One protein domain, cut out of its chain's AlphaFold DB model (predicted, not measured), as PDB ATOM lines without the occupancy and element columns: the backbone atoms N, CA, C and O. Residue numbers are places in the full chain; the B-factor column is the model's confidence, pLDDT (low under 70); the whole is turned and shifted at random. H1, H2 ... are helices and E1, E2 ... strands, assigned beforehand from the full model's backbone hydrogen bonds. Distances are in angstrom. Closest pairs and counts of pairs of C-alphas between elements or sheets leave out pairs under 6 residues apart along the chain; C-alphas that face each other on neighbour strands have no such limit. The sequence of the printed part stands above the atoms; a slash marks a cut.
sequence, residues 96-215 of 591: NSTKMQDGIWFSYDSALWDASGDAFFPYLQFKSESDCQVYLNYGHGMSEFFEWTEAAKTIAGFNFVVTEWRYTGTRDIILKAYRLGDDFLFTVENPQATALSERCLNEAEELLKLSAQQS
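This is residues 96 to 215 of the 591 residues of an uncharacterized protein of Anaerolineaceae bacterium (UniProt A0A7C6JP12). A strongly twisted sheet of seven strands curls round one long helix, H1, and a small hairpin, E1 and E2, covers the end of that sheet made by E3, E4 and E5, with E2 packing on the helix. The hairpin and the large sheet make a lopsided sandwich, two sheets partly face to face, their strands crossed at 70 degrees. The printed part has 120 residues, with nine named strands and then one named helix along the chain; the large sheet runs E3 E4 E5 E9 E8 E7 E6, all antiparallel, and the class is mixed, helices and strands. The whole is compact, with a radius of gyration of the C-alphas of 13.5 A and spans of 39 by 29 by 25 A.

Find C-alpha 96 at (10.168, -7.492, -61.233), where E1 begins; it holds residues 96 to 101, and E2 holds 104 to 109. Next come E3, residues 113 to 117, E4, 122 to 126, and E5, 133 to 136. From C-alpha 146 at (12.260, -24.826, -31.741), E6 runs to residue 155, 25.5 A, and bends by 62 degrees at residue 152. E7, residues 158 to 167, measures 28.6 A, and E8, residues 173 to 180, 20.2 A. E9 holds residues 184 to 189. H1, residues 198 to 213, runs 22.5 A to C-alpha 213 at (15.017, 0.223, -51.512).

Look first at the large sheet, with edge strands E3 and E6. It holds two meanders, each strand the antiparallel neighbour of the one before: E3 E4 E5 and E6 E7 E8 E9. Within hydrogen-bond range you find N 114 and O 125, 2.9 A, for E3 and E4; N 134 and O 124, 2.9 A, for E4 and E5; N 135 and O 187, 2.9 A, for E5 and E9; N 178 and O 186, 2.8 A, for E9 and E8; N 163 and O 177, 2.9 A, for E8 and E7; and N 151 and O 162, 2.9 A, for E7 and E6. H1 is on one face of this sheet, two layers, and every O i to N i+4 pair inside it is within hydrogen-bond range. Its closest C-alphas to E6 are those of Lys 209 and Ile 155, 5.8 A apart. In the hairpin E1 and E2, N 98 and O 106 are 2.9 A apart. The closest C-alphas of E2 and H1 are those of Ser 107 and Ser 211, 4.6 A; E1 and H1 are only just apart, at 8.4 A. The closest C-alphas of E1 and E4 are those of Met 100 and Pro 122, 5.6 A.

The two C-alphas farthest apart are those of Gly 103 and Gly 169, 39.3 A. The printed part has no cut, and no link is long. The mean pLDDT of the printed part is 86.2; look for values under 70 at residues 139 to 145, between E5 and E6.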
ATOM      1  N   ASN A  96      11.622  -7.566 -61.151       87.19
ATOM      2  CA  ASN A  96      10.168  -7.492 -61.233       87.19
ATOM      3  C   ASN A  96       9.578  -7.186 -59.846       87.19
ATOM      4  O   ASN A  96      10.290  -7.221 -58.838       87.19
ATOM      5  N   SER A  97       8.278  -6.897 -59.770       91.38
ATOM      6  CA  SER A  97       7.587  -6.758 -58.488       91.38
ATOM      7  C   SER A  97       6.222  -7.426 -58.465       91.38
ATOM      8  O   SER A  97       5.544  -7.515 -59.484       91.38
ATOM      9  N   THR A  98       5.818  -7.901 -57.288       90.56
ATOM     10  CA  THR A  98       4.514  -8.530 -57.061       90.56
ATOM     11  C   THR A  98       3.833  -7.935 -55.835       90.56
ATOM     12  O   THR A  98       4.491  -7.573 -54.851       90.56
ATOM     13  N   LYS A  99       2.506  -7.815 -55.899       92.06
ATOM     14  CA  LYS A  99       1.691  -7.324 -54.790       92.06
ATOM     15  C   LYS A  99       1.520  -8.443 -53.772       92.06
ATOM     16  O   LYS A  99       1.009  -9.504 -54.108       92.06
ATOM     17  N   MET A 100       1.906  -8.184 -52.526       88.94
ATOM     18  CA  MET A 100       1.794  -9.166 -51.443       88.94
ATOM     19  C   MET A 100       0.558  -8.914 -50.575       88.94
ATOM     20  O   MET A 100      -0.091  -9.847 -50.119       88.94
ATOM     21  N   GLN A 101       0.217  -7.644 -50.363       87.56
ATOM     22  CA  GLN A 101      -1.052  -7.195 -49.787       87.56
ATOM     23  C   GLN A 101      -1.275  -5.723 -50.158       87.56
ATOM     24  O   GLN A 101      -0.428  -5.095 -50.802       87.56
ATOM     25  N   ASP A 102      -2.405  -5.144 -49.757       80.94
ATOM     26  CA  ASP A 102      -2.657  -3.718 -49.972       80.94
ATOM     27  C   ASP A 102      -1.549  -2.854 -49.353       80.94
ATOM     28  O   ASP A 102      -1.252  -2.930 -48.164       80.94
ATOM     29  N   GLY A 103      -0.909  -2.045 -50.199       81.81
ATOM     30  CA  GLY A 103       0.168  -1.141 -49.802       81.81
ATOM     31  C   GLY A 103       1.556  -1.769 -49.636       81.81
ATOM     32  O   GLY A 103       2.482  -1.014 -49.363       81.81
ATOM     33  N   ILE A 104       1.734  -3.085 -49.827       87.88
ATOM     34  CA  ILE A 104       3.049  -3.746 -49.729       87.88
ATOM     35  C   ILE A 104       3.328  -4.618 -50.954       87.88
ATOM     36  O   ILE A 104       2.601  -5.569 -51.261       87.88
ATOM     37  N   TRP A 105       4.441  -4.310 -51.610       93.12
ATOM     38  CA  TRP A 105       4.969  -5.009 -52.772       93.12
ATOM     39  C   TRP A 105       6.359  -5.557 -52.482       93.12
ATOM     40  O   TRP A 105       7.166  -4.927 -51.793       93.12
ATOM     41  N   PHE A 106       6.647  -6.718 -53.059       93.94
ATOM     42  CA  PHE A 106       7.996  -7.258 -53.110       93.94
ATOM     43  C   PHE A 106       8.616  -6.992 -54.467       93.94
ATOM     44  O   PHE A 106       7.992  -7.251 -55.490       93.94
ATOM     45  N   SER A 107       9.852  -6.506 -54.454       91.88
ATOM     46  CA  SER A 107      10.714  -6.387 -55.627       91.88
ATOM     47  C   SER A 107      11.753  -7.502 -55.582       91.88
ATOM     48  O   SER A 107      12.382  -7.715 -54.545       91.88
ATOM     49  N   TYR A 108      11.923  -8.225 -56.684       91.56
ATOM     50  CA  TYR A 108      12.756  -9.425 -56.743       91.56
ATOM     51  C   TYR A 108      13.425  -9.585 -58.107       91.56
ATOM     52  O   TYR A 108      12.899  -9.143 -59.127       91.56
ATOM     53  N   ASP A 109      14.576 -10.255 -58.132       90.38
ATOM     54  CA  ASP A 109      15.202 -10.678 -59.384       90.38
ATOM     55  C   ASP A 109      14.403 -11.839 -59.990       90.38
ATOM     56  O   ASP A 109      14.348 -12.945 -59.441       90.38
ATOM     57  N   SER A 110      13.766 -11.581 -61.128       87.75
ATOM     58  CA  SER A 110      12.946 -12.551 -61.855       87.75
ATOM     59  C   SER A 110      13.756 -13.704 -62.449       87.75
ATOM     60  O   SER A 110      13.176 -14.734 -62.799       87.75
ATOM     61  N   ALA A 111      15.086 -13.604 -62.526       85.44
ATOM     62  CA  ALA A 111      15.939 -14.745 -62.854       85.44
ATOM     63  C   ALA A 111      16.017 -15.766 -61.703       85.44
ATOM     64  O   ALA A 111      16.309 -16.939 -61.937       85.44
ATOM     65  N   LEU A 112      15.732 -15.333 -60.472       89.81
ATOM     66  CA  LEU A 112      15.915 -16.110 -59.248       89.81
ATOM     67  C   LEU A 112      14.599 -16.518 -58.582       89.81
ATOM     68  O   LEU A 112      14.530 -17.605 -58.007       89.81
ATOM     69  N   TRP A 113      13.562 -15.689 -58.679       92.94
ATOM     70  CA  TRP A 113      12.299 -15.887 -57.970       92.94
ATOM     71  C   TRP A 113      11.097 -15.925 -58.915       92.94
ATOM     72  O   TRP A 113      11.061 -15.217 -59.923       92.94
ATOM     73  N   ASP A 114      10.099 -16.729 -58.553       91.62
ATOM     74  CA  ASP A 114       8.772 -16.752 -59.170       91.62
ATOM     75  C   ASP A 114       7.719 -16.218 -58.198       91.62
ATOM     76  O   ASP A 114       7.638 -16.659 -57.048       91.62
ATOM     77  N   ALA A 115       6.870 -15.304 -58.677       91.38
ATOM     78  CA  ALA A 115       5.630 -14.955 -57.992       91.38
ATOM     79  C   ALA A 115       4.647 -16.120 -58.118       91.38
ATOM     80  O   ALA A 115       4.325 -16.555 -59.223       91.38
ATOM     81  N   SER A 116       4.209 -16.633 -56.975       89.69
ATOM     82  CA  SER A 116       3.395 -17.837 -56.851       89.69
ATOM     83  C   SER A 116       2.239 -17.611 -55.874       89.69
ATOM     84  O   SER A 116       2.221 -16.640 -55.118       89.69
ATOM     85  N   GLY A 117       1.271 -18.526 -55.884       84.94
ATOM     86  CA  GLY A 117       0.067 -18.431 -55.056       84.94
ATOM     87  C   GLY A 117      -1.108 -17.769 -55.775       84.94
ATOM     88  O   GLY A 117      -1.119 -17.655 -57.000       84.94
ATOM     89  N   ASP A 118      -2.121 -17.390 -55.002       80.06
ATOM     90  CA  ASP A 118      -3.323 -16.709 -55.486       80.06
ATOM     91  C   ASP A 118      -3.461 -15.311 -54.859       80.06
ATOM     92  O   ASP A 118      -2.622 -14.879 -54.070       80.06
ATOM     93  N   ALA A 119      -4.525 -14.587 -55.215       74.75
ATOM     94  CA  ALA A 119      -4.764 -13.229 -54.727       74.75
ATOM     95  C   ALA A 119      -4.935 -13.126 -53.196       74.75
ATOM     96  O   ALA A 119      -4.804 -12.032 -52.648       74.75
ATOM     97  N   PHE A 120      -5.240 -14.230 -52.506       78.19
ATOM     98  CA  PHE A 120      -5.407 -14.270 -51.052       78.19
ATOM     99  C   PHE A 120      -4.126 -14.706 -50.333       78.19
ATOM    100  O   PHE A 120      -3.880 -14.259 -49.213       78.19
ATOM    101  N   PHE A 121      -3.314 -15.551 -50.976       82.69
ATOM    102  CA  PHE A 121      -2.072 -16.097 -50.428       82.69
ATOM    103  C   PHE A 121      -0.904 -15.986 -51.424       82.69
ATOM    104  O   PHE A 121      -0.392 -17.012 -51.888       82.69
ATOM    105  N   PRO A 122      -0.461 -14.763 -51.766       89.44
ATOM    106  CA  PRO A 122       0.696 -14.569 -52.630       89.44
ATOM    107  C   PRO A 122       2.000 -14.881 -51.883       89.44
ATOM    108  O   PRO A 122       2.157 -14.559 -50.701       89.44
ATOM    109  N   TYR A 123       2.960 -15.481 -52.583       92.62
ATOM    110  CA  TYR A 123       4.306 -15.746 -52.075       92.62
ATOM    111  C   TYR A 123       5.355 -15.718 -53.188       92.62
ATOM    112  O   TYR A 123       5.037 -15.810 -54.375       92.62
ATOM    113  N   LEU A 124       6.625 -15.593 -52.804       94.56
ATOM    114  CA  LEU A 124       7.752 -15.747 -53.725       94.56
ATOM    115  C   LEU A 124       8.428 -17.095 -53.506       94.56
ATOM    116  O   LEU A 124       8.721 -17.465 -52.371       94.56
ATOM    117  N   GLN A 125       8.682 -17.819 -54.593       94.62
ATOM    118  CA  GLN A 125       9.350 -19.117 -54.586       94.62
ATOM    119  C   GLN A 125      10.704 -19.022 -55.283       94.62
ATOM    120  O   GLN A 125      10.806 -18.496 -56.392       94.62
ATOM    121  N   PHE A 126      11.752 -19.534 -54.642       93.25
ATOM    122  CA  PHE A 126      13.088 -19.529 -55.227       93.25
ATOM    123  C   PHE A 126      13.216 -20.625 -56.294       93.25
ATOM    124  O   PHE A 126      12.976 -21.804 -56.032       93.25
ATOM    125  N   LYS A 127      13.642 -20.260 -57.507       90.44
ATOM    126  CA  LYS A 127      13.646 -21.157 -58.677       90.44
ATOM    127  C   LYS A 127      14.542 -22.375 -58.518       90.44
ATOM    128  O   LYS A 127      14.182 -23.470 -58.942       90.44
ATOM    129  N   SER A 128      15.732 -22.194 -57.940       86.06
ATOM    130  CA  SER A 128      16.682 -23.300 -57.779       86.06
ATOM    131  C   SER A 128      16.394 -24.183 -56.568       86.06
ATOM    132  O   SER A 128      16.929 -25.286 -56.497       86.06
ATOM    133  N   GLU A 129      15.579 -23.711 -55.619       86.81
ATOM    134  CA  GLU A 129      15.207 -24.452 -54.412       86.81
ATOM    135  C   GLU A 129      13.737 -24.157 -54.105       86.81
ATOM    136  O   GLU A 129      13.422 -23.228 -53.365       86.81
ATOM    137  N   SER A 130      12.830 -24.953 -54.678       82.88
ATOM    138  CA  SER A 130      11.373 -24.771 -54.550       82.88
ATOM    139  C   SER A 130      10.883 -24.697 -53.105       82.88
ATOM    140  O   SER A 130       9.810 -24.156 -52.835       82.88
ATOM    141  N   ASP A 131      11.664 -25.246 -52.181       83.19
ATOM    142  CA  ASP A 131      11.342 -25.293 -50.767       83.19
ATOM    143  C   ASP A 131      11.795 -24.026 -50.014       83.19
ATOM    144  O   ASP A 131      11.652 -23.951 -48.802       83.19
ATOM    145  N   CYS A 132      12.347 -23.027 -50.705       91.81
ATOM    146  CA  CYS A 132      12.630 -21.702 -50.167       91.81
ATOM    147  C   CYS A 132      11.521 -20.740 -50.600       91.81
ATOM    148  O   CYS A 132      11.426 -20.373 -51.777       91.81
ATOM    149  N   GLN A 133      10.671 -20.350 -49.651       93.38
ATOM    150  CA  GLN A 133       9.515 -19.504 -49.922       93.38
ATOM    151  C   GLN A 133       9.477 -18.296 -48.992       93.38
ATOM    152  O   GLN A 133       9.839 -18.393 -47.817       93.38
ATOM    153  N   VAL A 134       9.040 -17.158 -49.535       93.81
ATOM    154  CA  VAL A 134       8.906 -15.896 -48.803       93.81
ATOM    155  C   VAL A 134       7.451 -15.450 -48.791       93.81
ATOM    156  O   VAL A 134       6.854 -15.232 -49.846       93.81
ATOM    157  N   TYR A 135       6.910 -15.265 -47.590       91.50
ATOM    158  CA  TYR A 135       5.533 -14.842 -47.356       91.50
ATOM    159  C   TYR A 135       5.471 -13.501 -46.619       91.50
ATOM    160  O   TYR A 135       6.435 -13.060 -45.985       91.50
ATOM    161  N   LEU A 136       4.300 -12.865 -46.681       89.62
ATOM    162  CA  LEU A 136       3.953 -11.673 -45.913       89.62
ATOM    163  C   LEU A 136       2.717 -11.952 -45.070       89.62
ATOM    164  O   LEU A 136       1.678 -12.291 -45.619       89.62
ATOM    165  N   ASN A 137       2.824 -11.783 -43.753       84.06
ATOM    166  CA  ASN A 137       1.743 -11.967 -42.778       84.06
ATOM    167  C   ASN A 137       1.099 -13.368 -42.791       84.06
ATOM    168  O   ASN A 137       0.113 -13.614 -42.097       84.06
ATOM    169  N   TYR A 138       1.708 -14.298 -43.517       73.00
ATOM    170  CA  TYR A 138       1.333 -15.694 -43.632       73.00
ATOM    171  C   TYR A 138       2.577 -16.549 -43.410       73.00
ATOM    172  O   TYR A 138       3.701 -16.118 -43.659       73.00
ATOM    173  N   GLY A 139       2.379 -17.745 -42.873       62.97
ATOM    174  CA  GLY A 139       3.456 -18.684 -42.610       62.97
ATOM    175  C   GLY A 139       3.013 -19.802 -41.681       62.97
ATOM    176  O   GLY A 139       1.910 -19.771 -41.120       62.97
ATOM    177  N   HIS A 140       3.866 -20.801 -41.517       63.31
ATOM    178  CA  HIS A 140       3.569 -21.952 -40.679       63.31
ATOM    179  C   HIS A 140       3.794 -21.588 -39.203       63.31
ATOM    180  O   HIS A 140       4.817 -21.026 -38.814       63.31
ATOM    181  N   GLY A 141       2.813 -21.893 -38.350       56.09
ATOM    182  CA  GLY A 141       2.944 -21.698 -36.905       56.09
ATOM    183  C   GLY A 141       4.025 -22.611 -36.320       56.09
ATOM    184  O   GLY A 141       4.045 -23.811 -36.595       56.09
ATOM    185  N   MET A 142       4.911 -22.057 -35.492       64.69
ATOM    186  CA  MET A 142       6.032 -22.799 -34.910       64.69
ATOM    187  C   MET A 142       5.651 -23.455 -33.575       64.69
ATOM    188  O   MET A 142       4.989 -22.850 -32.732       64.69
ATOM    189  N   SER A 143       6.067 -24.712 -33.397       62.41
ATOM    190  CA  SER A 143       5.820 -25.537 -32.202       62.41
ATOM    191  C   SER A 143       6.925 -25.379 -31.142       62.41
ATOM    192  O   SER A 143       7.974 -24.794 -31.396       62.41
ATOM    193  N   GLU A 144       6.718 -25.953 -29.957       59.50
ATOM    194  CA  GLU A 144       7.587 -25.879 -28.767       59.50
ATOM    195  C   GLU A 144       8.986 -26.511 -28.952       59.50
ATOM    196  O   GLU A 144       9.847 -26.390 -28.085       59.50
ATOM    197  N   PHE A 145       9.227 -27.198 -30.074       67.31
ATOM    198  CA  PHE A 145      10.466 -27.931 -30.382       67.31
ATOM    199  C   PHE A 145      11.572 -27.072 -31.013       67.31
ATOM    200  O   PHE A 145      12.587 -27.603 -31.472       67.31
ATOM    201  N   PHE A 146      11.364 -25.758 -31.077       75.19
ATOM    202  CA  PHE A 146      12.260 -24.826 -31.741       75.19
ATOM    203  C   PHE A 146      12.808 -23.801 -30.758       75.19
ATOM    204  O   PHE A 146      12.074 -23.204 -29.972       75.19
ATOM    205  N   GLU A 147      14.114 -23.581 -30.826       84.06
ATOM    206  CA  GLU A 147      14.758 -22.466 -30.145       84.06
ATOM    207  C   GLU A 147      14.776 -21.271 -31.094       84.06
ATOM    208  O   GLU A 147      15.028 -21.427 -32.291       84.06
ATOM    209  N   TRP A 148      14.525 -20.074 -30.566       85.94
ATOM    210  CA  TRP A 148      14.594 -18.850 -31.351       85.94
ATOM    211  C   TRP A 148      15.532 -17.831 -30.728       85.94
ATOM    212  O   TRP A 148      15.748 -17.782 -29.515       85.94
ATOM    213  N   THR A 149      16.092 -17.003 -31.596       89.88
ATOM    214  CA  THR A 149      16.875 -15.828 -31.218       89.88
ATOM    215  C   THR A 149      16.296 -14.614 -31.912       89.88
ATOM    216  O   THR A 149      15.761 -14.737 -33.011       89.88
ATOM    217  N   GLU A 150      16.389 -13.453 -31.271       91.88
ATOM    218  CA  GLU A 150      15.916 -12.189 -31.826       91.88
ATOM    219  C   GLU A 150      17.043 -11.162 -31.833       91.88
ATOM    220  O   GLU A 150      17.811 -11.047 -30.874       91.88
ATOM    221  N   ALA A 151      17.139 -10.418 -32.930       93.06
ATOM    222  CA  ALA A 151      18.087  -9.329 -33.087       93.06
ATOM    223  C   ALA A 151      17.469  -8.181 -33.890       93.06
ATOM    224  O   ALA A 151      16.704  -8.397 -34.828       93.06
ATOM    225  N   ALA A 152      17.844  -6.948 -33.558       91.94
ATOM    226  CA  ALA A 152      17.541  -5.803 -34.405       91.94
ATOM    227  C   ALA A 152      18.487  -5.786 -35.615       91.94
ATOM    228  O   ALA A 152      19.699  -5.962 -35.463       91.94
ATOM    229  N   LYS A 153      17.945  -5.540 -36.808       91.50
ATOM    230  CA  LYS A 153      18.716  -5.426 -38.048       91.50
ATOM    231  C   LYS A 153      18.174  -4.298 -38.911       91.50
ATOM    232  O   LYS A 153      16.976  -4.224 -39.159       91.50
ATOM    233  N   THR A 154      19.058  -3.443 -39.407       87.44
ATOM    234  CA  THR A 154      18.690  -2.405 -40.374       87.44
ATOM    235  C   THR A 154      18.965  -2.909 -41.788       87.44
ATOM    236  O   THR A 154      20.089  -3.310 -42.086       87.44
ATOM    237  N   ILE A 155      17.955  -2.875 -42.659       85.25
ATOM    238  CA  ILE A 155      18.063  -3.243 -44.077       85.25
ATOM    239  C   ILE A 155      17.542  -2.065 -44.902       85.25
ATOM    240  O   ILE A 155      16.402  -1.645 -44.728       85.25
ATOM    241  N   ALA A 156      18.400  -1.500 -45.758       82.25
ATOM    242  CA  ALA A 156      18.092  -0.353 -46.626       82.25
ATOM    243  C   ALA A 156      17.368   0.819 -45.916       82.25
ATOM    244  O   ALA A 156      16.469   1.439 -46.471       82.25
ATOM    245  N   GLY A 157      17.755   1.124 -44.671       81.06
ATOM    246  CA  GLY A 157      17.185   2.226 -43.879       81.06
ATOM    247  C   GLY A 157      15.947   1.870 -43.048       81.06
ATOM    248  O   GLY A 157      15.558   2.660 -42.189       81.06
ATOM    249  N   PHE A 158      15.376   0.676 -43.222       85.44
ATOM    250  CA  PHE A 158      14.274   0.168 -42.404       85.44
ATOM    251  C   PHE A 158      14.802  -0.683 -41.249       85.44
ATOM    252  O   PHE A 158      15.732  -1.474 -41.416       85.44
ATOM    253  N   ASN A 159      14.210  -0.520 -40.064       90.69
ATOM    254  CA  ASN A 159      14.588  -1.266 -38.868       90.69
ATOM    255  C   ASN A 159      13.677  -2.478 -38.696       90.69
ATOM    256  O   ASN A 159      12.481  -2.328 -38.454       90.69
ATOM    257  N   PHE A 160      14.270  -3.662 -38.776       91.38
ATOM    258  CA  PHE A 160      13.597  -4.933 -38.579       91.38
ATOM    259  C   PHE A 160      13.959  -5.532 -37.231       91.38
ATOM    260  O   PHE A 160      15.094  -5.419 -36.756       91.38
ATOM    261  N   VAL A 161      13.002  -6.249 -36.658       94.06
ATOM    262  CA  VAL A 161      13.267  -7.242 -35.625       94.06
ATOM    263  C   VAL A 161      13.308  -8.603 -36.303       94.06
ATOM    264  O   VAL A 161      12.310  -9.048 -36.866       94.06
ATOM    265  N   VAL A 162      14.477  -9.233 -36.307       93.44
ATOM    266  CA  VAL A 162      14.718 -10.498 -37.000       93.44
ATOM    267  C   VAL A 162      14.688 -11.629 -35.993       93.44
ATOM    268  O   VAL A 162      15.474 -11.618 -35.047       93.44
ATOM    269  N   THR A 163      13.818 -12.610 -36.216       91.31
ATOM    270  CA  THR A 163      13.774 -13.839 -35.422       91.31
ATOM    271  C   THR A 163      14.274 -15.014 -36.247       91.31
ATOM    272  O   THR A 163      13.718 -15.303 -37.307       91.31
ATOM    273  N   GLU A 164      15.294 -15.713 -35.758       91.56
ATOM    274  CA  GLU A 164      15.775 -16.963 -36.353       91.56
ATOM    275  C   GLU A 164      15.329 -18.140 -35.497       91.56
ATOM    276  O   GLU A 164      15.645 -18.179 -34.307       91.56
ATOM    277  N   TRP A 165      14.651 -19.103 -36.116       87.75
ATOM    278  CA  TRP A 165      14.167 -20.324 -35.484       87.75
ATOM    279  C   TRP A 165      15.024 -21.504 -35.919       87.75
ATOM    280  O   TRP A 165      15.323 -21.660 -37.107       87.75
ATOM    281  N   ARG A 166      15.426 -22.332 -34.954       87.69
ATOM    282  CA  ARG A 166      16.331 -23.467 -35.150       87.69
ATOM    283  C   ARG A 166      15.807 -24.709 -34.443       87.69
ATOM    284  O   ARG A 166      15.111 -24.612 -33.431       87.69
ATOM    285  N   TYR A 167      16.191 -25.883 -34.937       81.38
ATOM    286  CA  TYR A 167      16.003 -27.122 -34.182       81.38
ATOM    287  C   TYR A 167      16.818 -27.080 -32.884       81.38
ATOM    288  O   TYR A 167      18.005 -26.745 -32.900       81.38
ATOM    289  N   THR A 168      16.199 -27.455 -31.759       79.81
ATOM    290  CA  THR A 168      16.888 -27.545 -30.465       79.81
ATOM    291  C   THR A 168      18.146 -28.407 -30.581       79.81
ATOM    292  O   THR A 168      18.089 -29.581 -30.950       79.81
ATOM    293  N   GLY A 169      19.298 -27.822 -30.250       78.25
ATOM    294  CA  GLY A 169      20.590 -28.507 -30.283       78.25
ATOM    295  C   GLY A 169      21.271 -28.588 -31.656       78.25
ATOM    296  O   GLY A 169      22.341 -29.194 -31.741       78.25
ATOM    297  N   THR A 170      20.723 -27.970 -32.711       84.25
ATOM    298  CA  THR A 170      21.402 -27.838 -34.015       84.25
ATOM    299  C   THR A 170      21.628 -26.374 -34.396       84.25
ATOM    300  O   THR A 170      21.250 -25.445 -33.682       84.25
ATOM    301  N   ARG A 171      22.333 -26.145 -35.510       82.50
ATOM    302  CA  ARG A 171      22.506 -24.801 -36.087       82.50
ATOM    303  C   ARG A 171      21.554 -24.532 -37.246       82.50
ATOM    304  O   ARG A 171      21.618 -23.438 -37.800       82.50
ATOM    305  N   ASP A 172      20.705 -25.495 -37.581       83.94
ATOM    306  CA  ASP A 172      19.895 -25.480 -38.789       83.94
ATOM    307  C   ASP A 172      18.730 -24.516 -38.615       83.94
ATOM    308  O   ASP A 172      17.902 -24.683 -37.718       83.94
ATOM    309  N   ILE A 173      18.695 -23.488 -39.461       87.00
ATOM    310  CA  ILE A 173      17.620 -22.501 -39.479       87.00
ATOM    311  C   ILE A 173      16.490 -23.075 -40.321       87.00
ATOM    312  O   ILE A 173      16.718 -23.523 -41.438       87.00
ATOM    313  N   ILE A 174      15.279 -23.056 -39.793       86.81
ATOM    314  CA  ILE A 174      14.077 -23.579 -40.465       86.81
ATOM    315  C   ILE A 174      13.094 -22.479 -40.839       86.81
ATOM    316  O   ILE A 174      12.308 -22.632 -41.768       86.81
ATOM    317  N   LEU A 175      13.149 -21.370 -40.103       88.44
ATOM    318  CA  LEU A 175      12.351 -20.191 -40.355       88.44
ATOM    319  C   LEU A 175      13.158 -18.971 -39.939       88.44
ATOM    320  O   LEU A 175      13.749 -18.925 -38.853       88.44
ATOM    321  N   LYS A 176      13.156 -17.965 -40.804       91.75
ATOM    322  CA  LYS A 176      13.686 -16.645 -40.488       91.75
ATOM    323  C   LYS A 176      12.603 -15.618 -40.753       91.75
ATOM    324  O   LYS A 176      12.103 -15.536 -41.869       91.75
ATOM    325  N   ALA A 177      12.236 -14.860 -39.728       91.12
ATOM    326  CA  ALA A 177      11.215 -13.832 -39.845       91.12
ATOM    327  C   ALA A 177      11.815 -12.442 -39.672       91.12
ATOM    328  O   ALA A 177      12.691 -12.242 -38.834       91.12
ATOM    329  N   TYR A 178      11.306 -11.488 -40.440       93.12
ATOM    330  CA  TYR A 178      11.655 -10.080 -40.382       93.12
ATOM    331  C   TYR A 178      10.380  -9.318 -40.052       93.12
ATOM    332  O   TYR A 178       9.453  -9.257 -40.854       93.12
ATOM    333  N   ARG A 179      10.312  -8.752 -38.854       91.50
ATOM    334  CA  ARG A 179       9.186  -7.926 -38.431       91.50
ATOM    335  C   ARG A 179       9.520  -6.456 -38.651       91.50
ATOM    336  O   ARG A 179      10.526  -5.980 -38.122       91.50
ATOM    337  N   LEU A 180       8.681  -5.752 -39.407       87.75
ATOM    338  CA  LEU A 180       8.783  -4.316 -39.661       87.75
ATOM    339  C   LEU A 180       7.636  -3.585 -38.959       87.75
ATOM    340  O   LEU A 180       6.486  -3.678 -39.382       87.75
ATOM    341  N   GLY A 181       7.958  -2.853 -37.890       84.25
ATOM    342  CA  GLY A 181       6.934  -2.281 -37.009       84.25
ATOM    343  C   GLY A 181       6.069  -3.368 -36.360       84.25
ATOM    344  O   GLY A 181       6.547  -4.478 -36.134       84.25
ATOM    345  N   ASP A 182       4.806  -3.049 -36.078       78.31
ATOM    346  CA  ASP A 182       3.823  -4.013 -35.554       78.31
ATOM    347  C   ASP A 182       2.908  -4.590 -36.653       78.31
ATOM    348  O   ASP A 182       2.132  -5.508 -36.391       78.31
ATOM    349  N   ASP A 183       3.021  -4.084 -37.886       77.00
ATOM    350  CA  ASP A 183       2.035  -4.302 -38.954       77.00
ATOM    351  C   ASP A 183       2.434  -5.398 -39.957       77.00
ATOM    352  O   ASP A 183       1.569  -5.994 -40.607       77.00
ATOM    353  N   PHE A 184       3.738  -5.675 -40.105       86.50
ATOM    354  CA  PHE A 184       4.245  -6.558 -41.158       86.50
ATOM    355  C   PHE A 184       5.249  -7.590 -40.642       86.50
ATOM    356  O   PHE A 184       6.267  -7.251 -40.033       86.50
ATOM    357  N   LEU A 185       4.979  -8.860 -40.949       89.50
ATOM    358  CA  LEU A 185       5.845 -10.001 -40.683       89.50
ATOM    359  C   LEU A 185       6.196 -10.702 -41.996       89.50
ATOM    360  O   LEU A 185       5.343 -11.330 -42.618       89.50
ATOM    361  N   PHE A 186       7.459 -10.626 -42.397       92.19
ATOM    362  CA  PHE A 186       7.980 -11.341 -43.558       92.19
ATOM    363  C   PHE A 186       8.618 -12.645 -43.092       92.19
ATOM    364  O   PHE A 186       9.493 -12.606 -42.229       92.19
ATOM    365  N   THR A 187       8.217 -13.788 -43.635       92.44
ATOM    366  CA  THR A 187       8.767 -15.097 -43.250       92.44
ATOM    367  C   THR A 187       9.479 -15.731 -44.431       92.44
ATOM    368  O   THR A 187       8.977 -15.724 -45.549       92.44
ATOM    369  N   VAL A 188      10.670 -16.263 -44.176       93.06
ATOM    370  CA  VAL A 188      11.395 -17.158 -45.076       93.06
ATOM    371  C   VAL A 188      11.277 -18.538 -44.465       93.06
ATOM    372  O   VAL A 188      11.769 -18.756 -43.353       93.06
ATOM    373  N   GLU A 189      10.593 -19.440 -45.151       88.69
ATOM    374  CA  GLU A 189      10.285 -20.757 -44.614       88.69
ATOM    375  C   GLU A 189      10.275 -21.838 -45.686       88.69
ATOM    376  O   GLU A 189      10.170 -21.583 -46.887       88.69
ATOM    377  N   ASN A 190      10.407 -23.064 -45.193       83.50
ATOM    378  CA  ASN A 190      10.281 -24.273 -45.973       83.50
ATOM    379  C   ASN A 190       8.964 -24.967 -45.613       83.50
ATOM    380  O   ASN A 190       8.797 -25.330 -44.444       83.50
ATOM    381  N   PRO A 191       8.049 -25.220 -46.569       76.38
ATOM    382  CA  PRO A 191       6.765 -25.874 -46.287       76.38
ATOM    383  C   PRO A 191       6.894 -27.258 -45.644       76.38
ATOM    384  O   PRO A 191       5.979 -27.729 -44.975       76.38
ATOM    385  N   GLN A 192       8.028 -27.931 -45.851       78.75
ATOM    386  CA  GLN A 192       8.322 -29.246 -45.281       78.75
ATOM    387  C   GLN A 192       9.063 -29.161 -43.937       78.75
ATOM    388  O   GLN A 192       9.478 -30.190 -43.404       78.75
ATOM    389  N   ALA A 193       9.257 -27.952 -43.393       73.44
ATOM    390  CA  ALA A 193      10.000 -27.673 -42.162       73.44
ATOM    391  C   ALA A 193      11.432 -28.247 -42.148       73.44
ATOM    392  O   ALA A 193      11.993 -28.553 -41.089       73.44
ATOM    393  N   THR A 194      12.044 -28.414 -43.321       81.75
ATOM    394  CA  THR A 194      13.458 -28.782 -43.420       81.75
ATOM    395  C   THR A 194      14.344 -27.542 -43.299       81.75
ATOM    396  O   THR A 194      13.876 -26.403 -43.330       81.75
ATOM    397  N   ALA A 195      15.639 -27.766 -43.078       87.00
ATOM    398  CA  ALA A 195      16.604 -26.688 -42.919       87.00
ATOM    399  C   ALA A 195      16.685 -25.822 -44.188       87.00
ATOM    400  O   ALA A 195      16.876 -26.342 -45.289       87.00
ATOM    401  N   LEU A 196      16.593 -24.505 -44.018       89.69
ATOM    402  CA  LEU A 196      16.836 -23.519 -45.061       89.69
ATOM    403  C   LEU A 196      18.328 -23.479 -45.384       89.69
ATOM    404  O   LEU A 196      19.178 -23.409 -44.490       89.69
ATOM    405  N   SER A 197      18.648 -23.502 -46.675       90.00
ATOM    406  CA  SER A 197      20.023 -23.346 -47.132       90.00
ATOM    407  C   SER A 197      20.526 -21.923 -46.856       90.00
ATOM    408  O   SER A 197      19.762 -20.957 -46.820       90.00
ATOM    409  N   GLU A 198      21.843 -21.766 -46.708       88.00
ATOM    410  CA  GLU A 198      22.458 -20.438 -46.577       88.00
ATOM    411  C   GLU A 198      22.184 -19.568 -47.814       88.00
ATOM    412  O   GLU A 198      21.969 -18.363 -47.698       88.00
ATOM    413  N   ARG A 199      22.107 -20.190 -48.997       89.31
ATOM    414  CA  ARG A 199      21.757 -19.508 -50.243       89.31
ATOM    415  C   ARG A 199      20.342 -18.940 -50.189       89.31
ATOM    416  O   ARG A 199      20.176 -17.760 -50.464       89.31
ATOM    417  N   CYS A 200      19.356 -19.737 -49.782       91.31
ATOM    418  CA  CYS A 200      17.978 -19.281 -49.600       91.31
ATOM    419  C   CYS A 200      17.905 -18.063 -48.669       91.31
ATOM    420  O   CYS A 200      17.285 -17.055 -49.001       91.31
ATOM    421  N   LEU A 201      18.589 -18.127 -47.522       92.31
ATOM    422  CA  LEU A 201      18.591 -17.038 -46.543       92.31
ATOM    423  C   LEU A 201      19.223 -15.754 -47.094       92.31
ATOM    424  O   LEU A 201      18.701 -14.669 -46.840       92.31
ATOM    425  N   ASN A 202      20.320 -15.874 -47.845       91.38
ATOM    426  CA  ASN A 202      21.006 -14.730 -48.445       91.38
ATOM    427  C   ASN A 202      20.177 -14.094 -49.568       91.38
ATOM    428  O   ASN A 202      20.015 -12.877 -49.592       91.38
ATOM    429  N   GLU A 203      19.603 -14.902 -50.459       91.81
ATOM    430  CA  GLU A 203      18.783 -14.400 -51.569       91.81
ATOM    431  C   GLU A 203      17.470 -13.781 -51.075       91.81
ATOM    432  O   GLU A 203      17.031 -12.756 -51.596       91.81
ATOM    433  N   ALA A 204      16.856 -14.350 -50.032       92.12
ATOM    434  CA  ALA A 204      15.663 -13.772 -49.419       92.12
ATOM    435  C   ALA A 204      15.967 -12.427 -48.734       92.12
ATOM    436  O   ALA A 204      15.133 -11.521 -48.722       92.12
ATOM    437  N   GLU A 205      17.171 -12.264 -48.179       90.31
ATOM    438  CA  GLU A 205      17.609 -10.983 -47.628       90.31
ATOM    439  C   GLU A 205      17.890  -9.943 -48.723       90.31
ATOM    440  O   GLU A 205      17.508  -8.783 -48.563       90.31
ATOM    441  N   GLU A 206      18.488 -10.336 -49.852       90.81
ATOM    442  CA  GLU A 206      18.666  -9.439 -51.004       90.81
ATOM    443  C   GLU A 206      17.320  -9.019 -51.618       90.81
ATOM    444  O   GLU A 206      17.145  -7.849 -51.959       90.81
ATOM    445  N   LEU A 207      16.331  -9.916 -51.663       92.94
ATOM    446  CA  LEU A 207      14.944  -9.600 -52.023       92.94
ATOM    447  C   LEU A 207      14.329  -8.564 -51.072       92.94
ATOM    448  O   LEU A 207      13.740  -7.577 -51.522       92.94
ATOM    449  N   LEU A 208      14.484  -8.734 -49.754       91.19
ATOM    450  CA  LEU A 208      13.992  -7.761 -48.770       91.19
ATOM    451  C   LEU A 208      14.700  -6.414 -48.893       91.19
ATOM    452  O   LEU A 208      14.063  -5.368 -48.784       91.19
ATOM    453  N   LYS A 209      16.007  -6.423 -49.147       88.75
ATOM    454  CA  LYS A 209      16.806  -5.218 -49.371       88.75
ATOM    455  C   LYS A 209      16.351  -4.468 -50.614       88.75
ATOM    456  O   LYS A 209      16.172  -3.256 -50.540       88.75
ATOM    457  N   LEU A 210      16.104  -5.177 -51.709       87.50
ATOM    458  CA  LEU A 210      15.577  -4.605 -52.943       87.50
ATOM    459  C   LEU A 210      14.163  -4.039 -52.746       87.50
ATOM    460  O   LEU A 210      13.883  -2.908 -53.134       87.50
ATOM    461  N   SER A 211      13.291  -4.783 -52.067       90.94
ATOM    462  CA  SER A 211      11.935  -4.328 -51.728       90.94
ATOM    463  C   SER A 211      11.958  -3.076 -50.846       90.94
ATOM    464  O   SER A 211      11.232  -2.115 -51.096       90.94
ATOM    465  N   ALA A 212      12.841  -3.043 -49.847       87.25
ATOM    466  CA  ALA A 212      13.021  -1.900 -48.961       87.25
ATOM    467  C   ALA A 212      13.615  -0.679 -49.687       87.25
ATOM    468  O   ALA A 212      13.188   0.443 -49.424       87.25
ATOM    469  N   GLN A 213      14.528  -0.865 -50.649       84.25
ATOM    470  CA  GLN A 213      15.017   0.223 -51.512       84.25
ATOM    471  C   GLN A 213      13.881   0.882 -52.306       84.25
ATOM    472  O   GLN A 213      13.878   2.100 -52.472       84.25
ATOM    473  N   GLN A 214      12.877   0.103 -52.709       83.12
ATOM    474  CA  GLN A 214      11.655   0.606 -53.346       83.12
ATOM    475  C   GLN A 214      10.580   1.055 -52.345       83.12
ATOM    476  O   GLN A 214       9.446   1.335 -52.727       83.12
ATOM    477  N   SER A 215      10.900   1.128 -51.050       87.81
ATOM    478  CA  SER A 215       9.940   1.448 -49.983       87.81
ATOM    479  C   SER A 215       8.683   0.563 -50.010       87.81
ATOM    480  O   SER A 215       7.592   1.042 -49.706       87.81
TER     481      SER A 215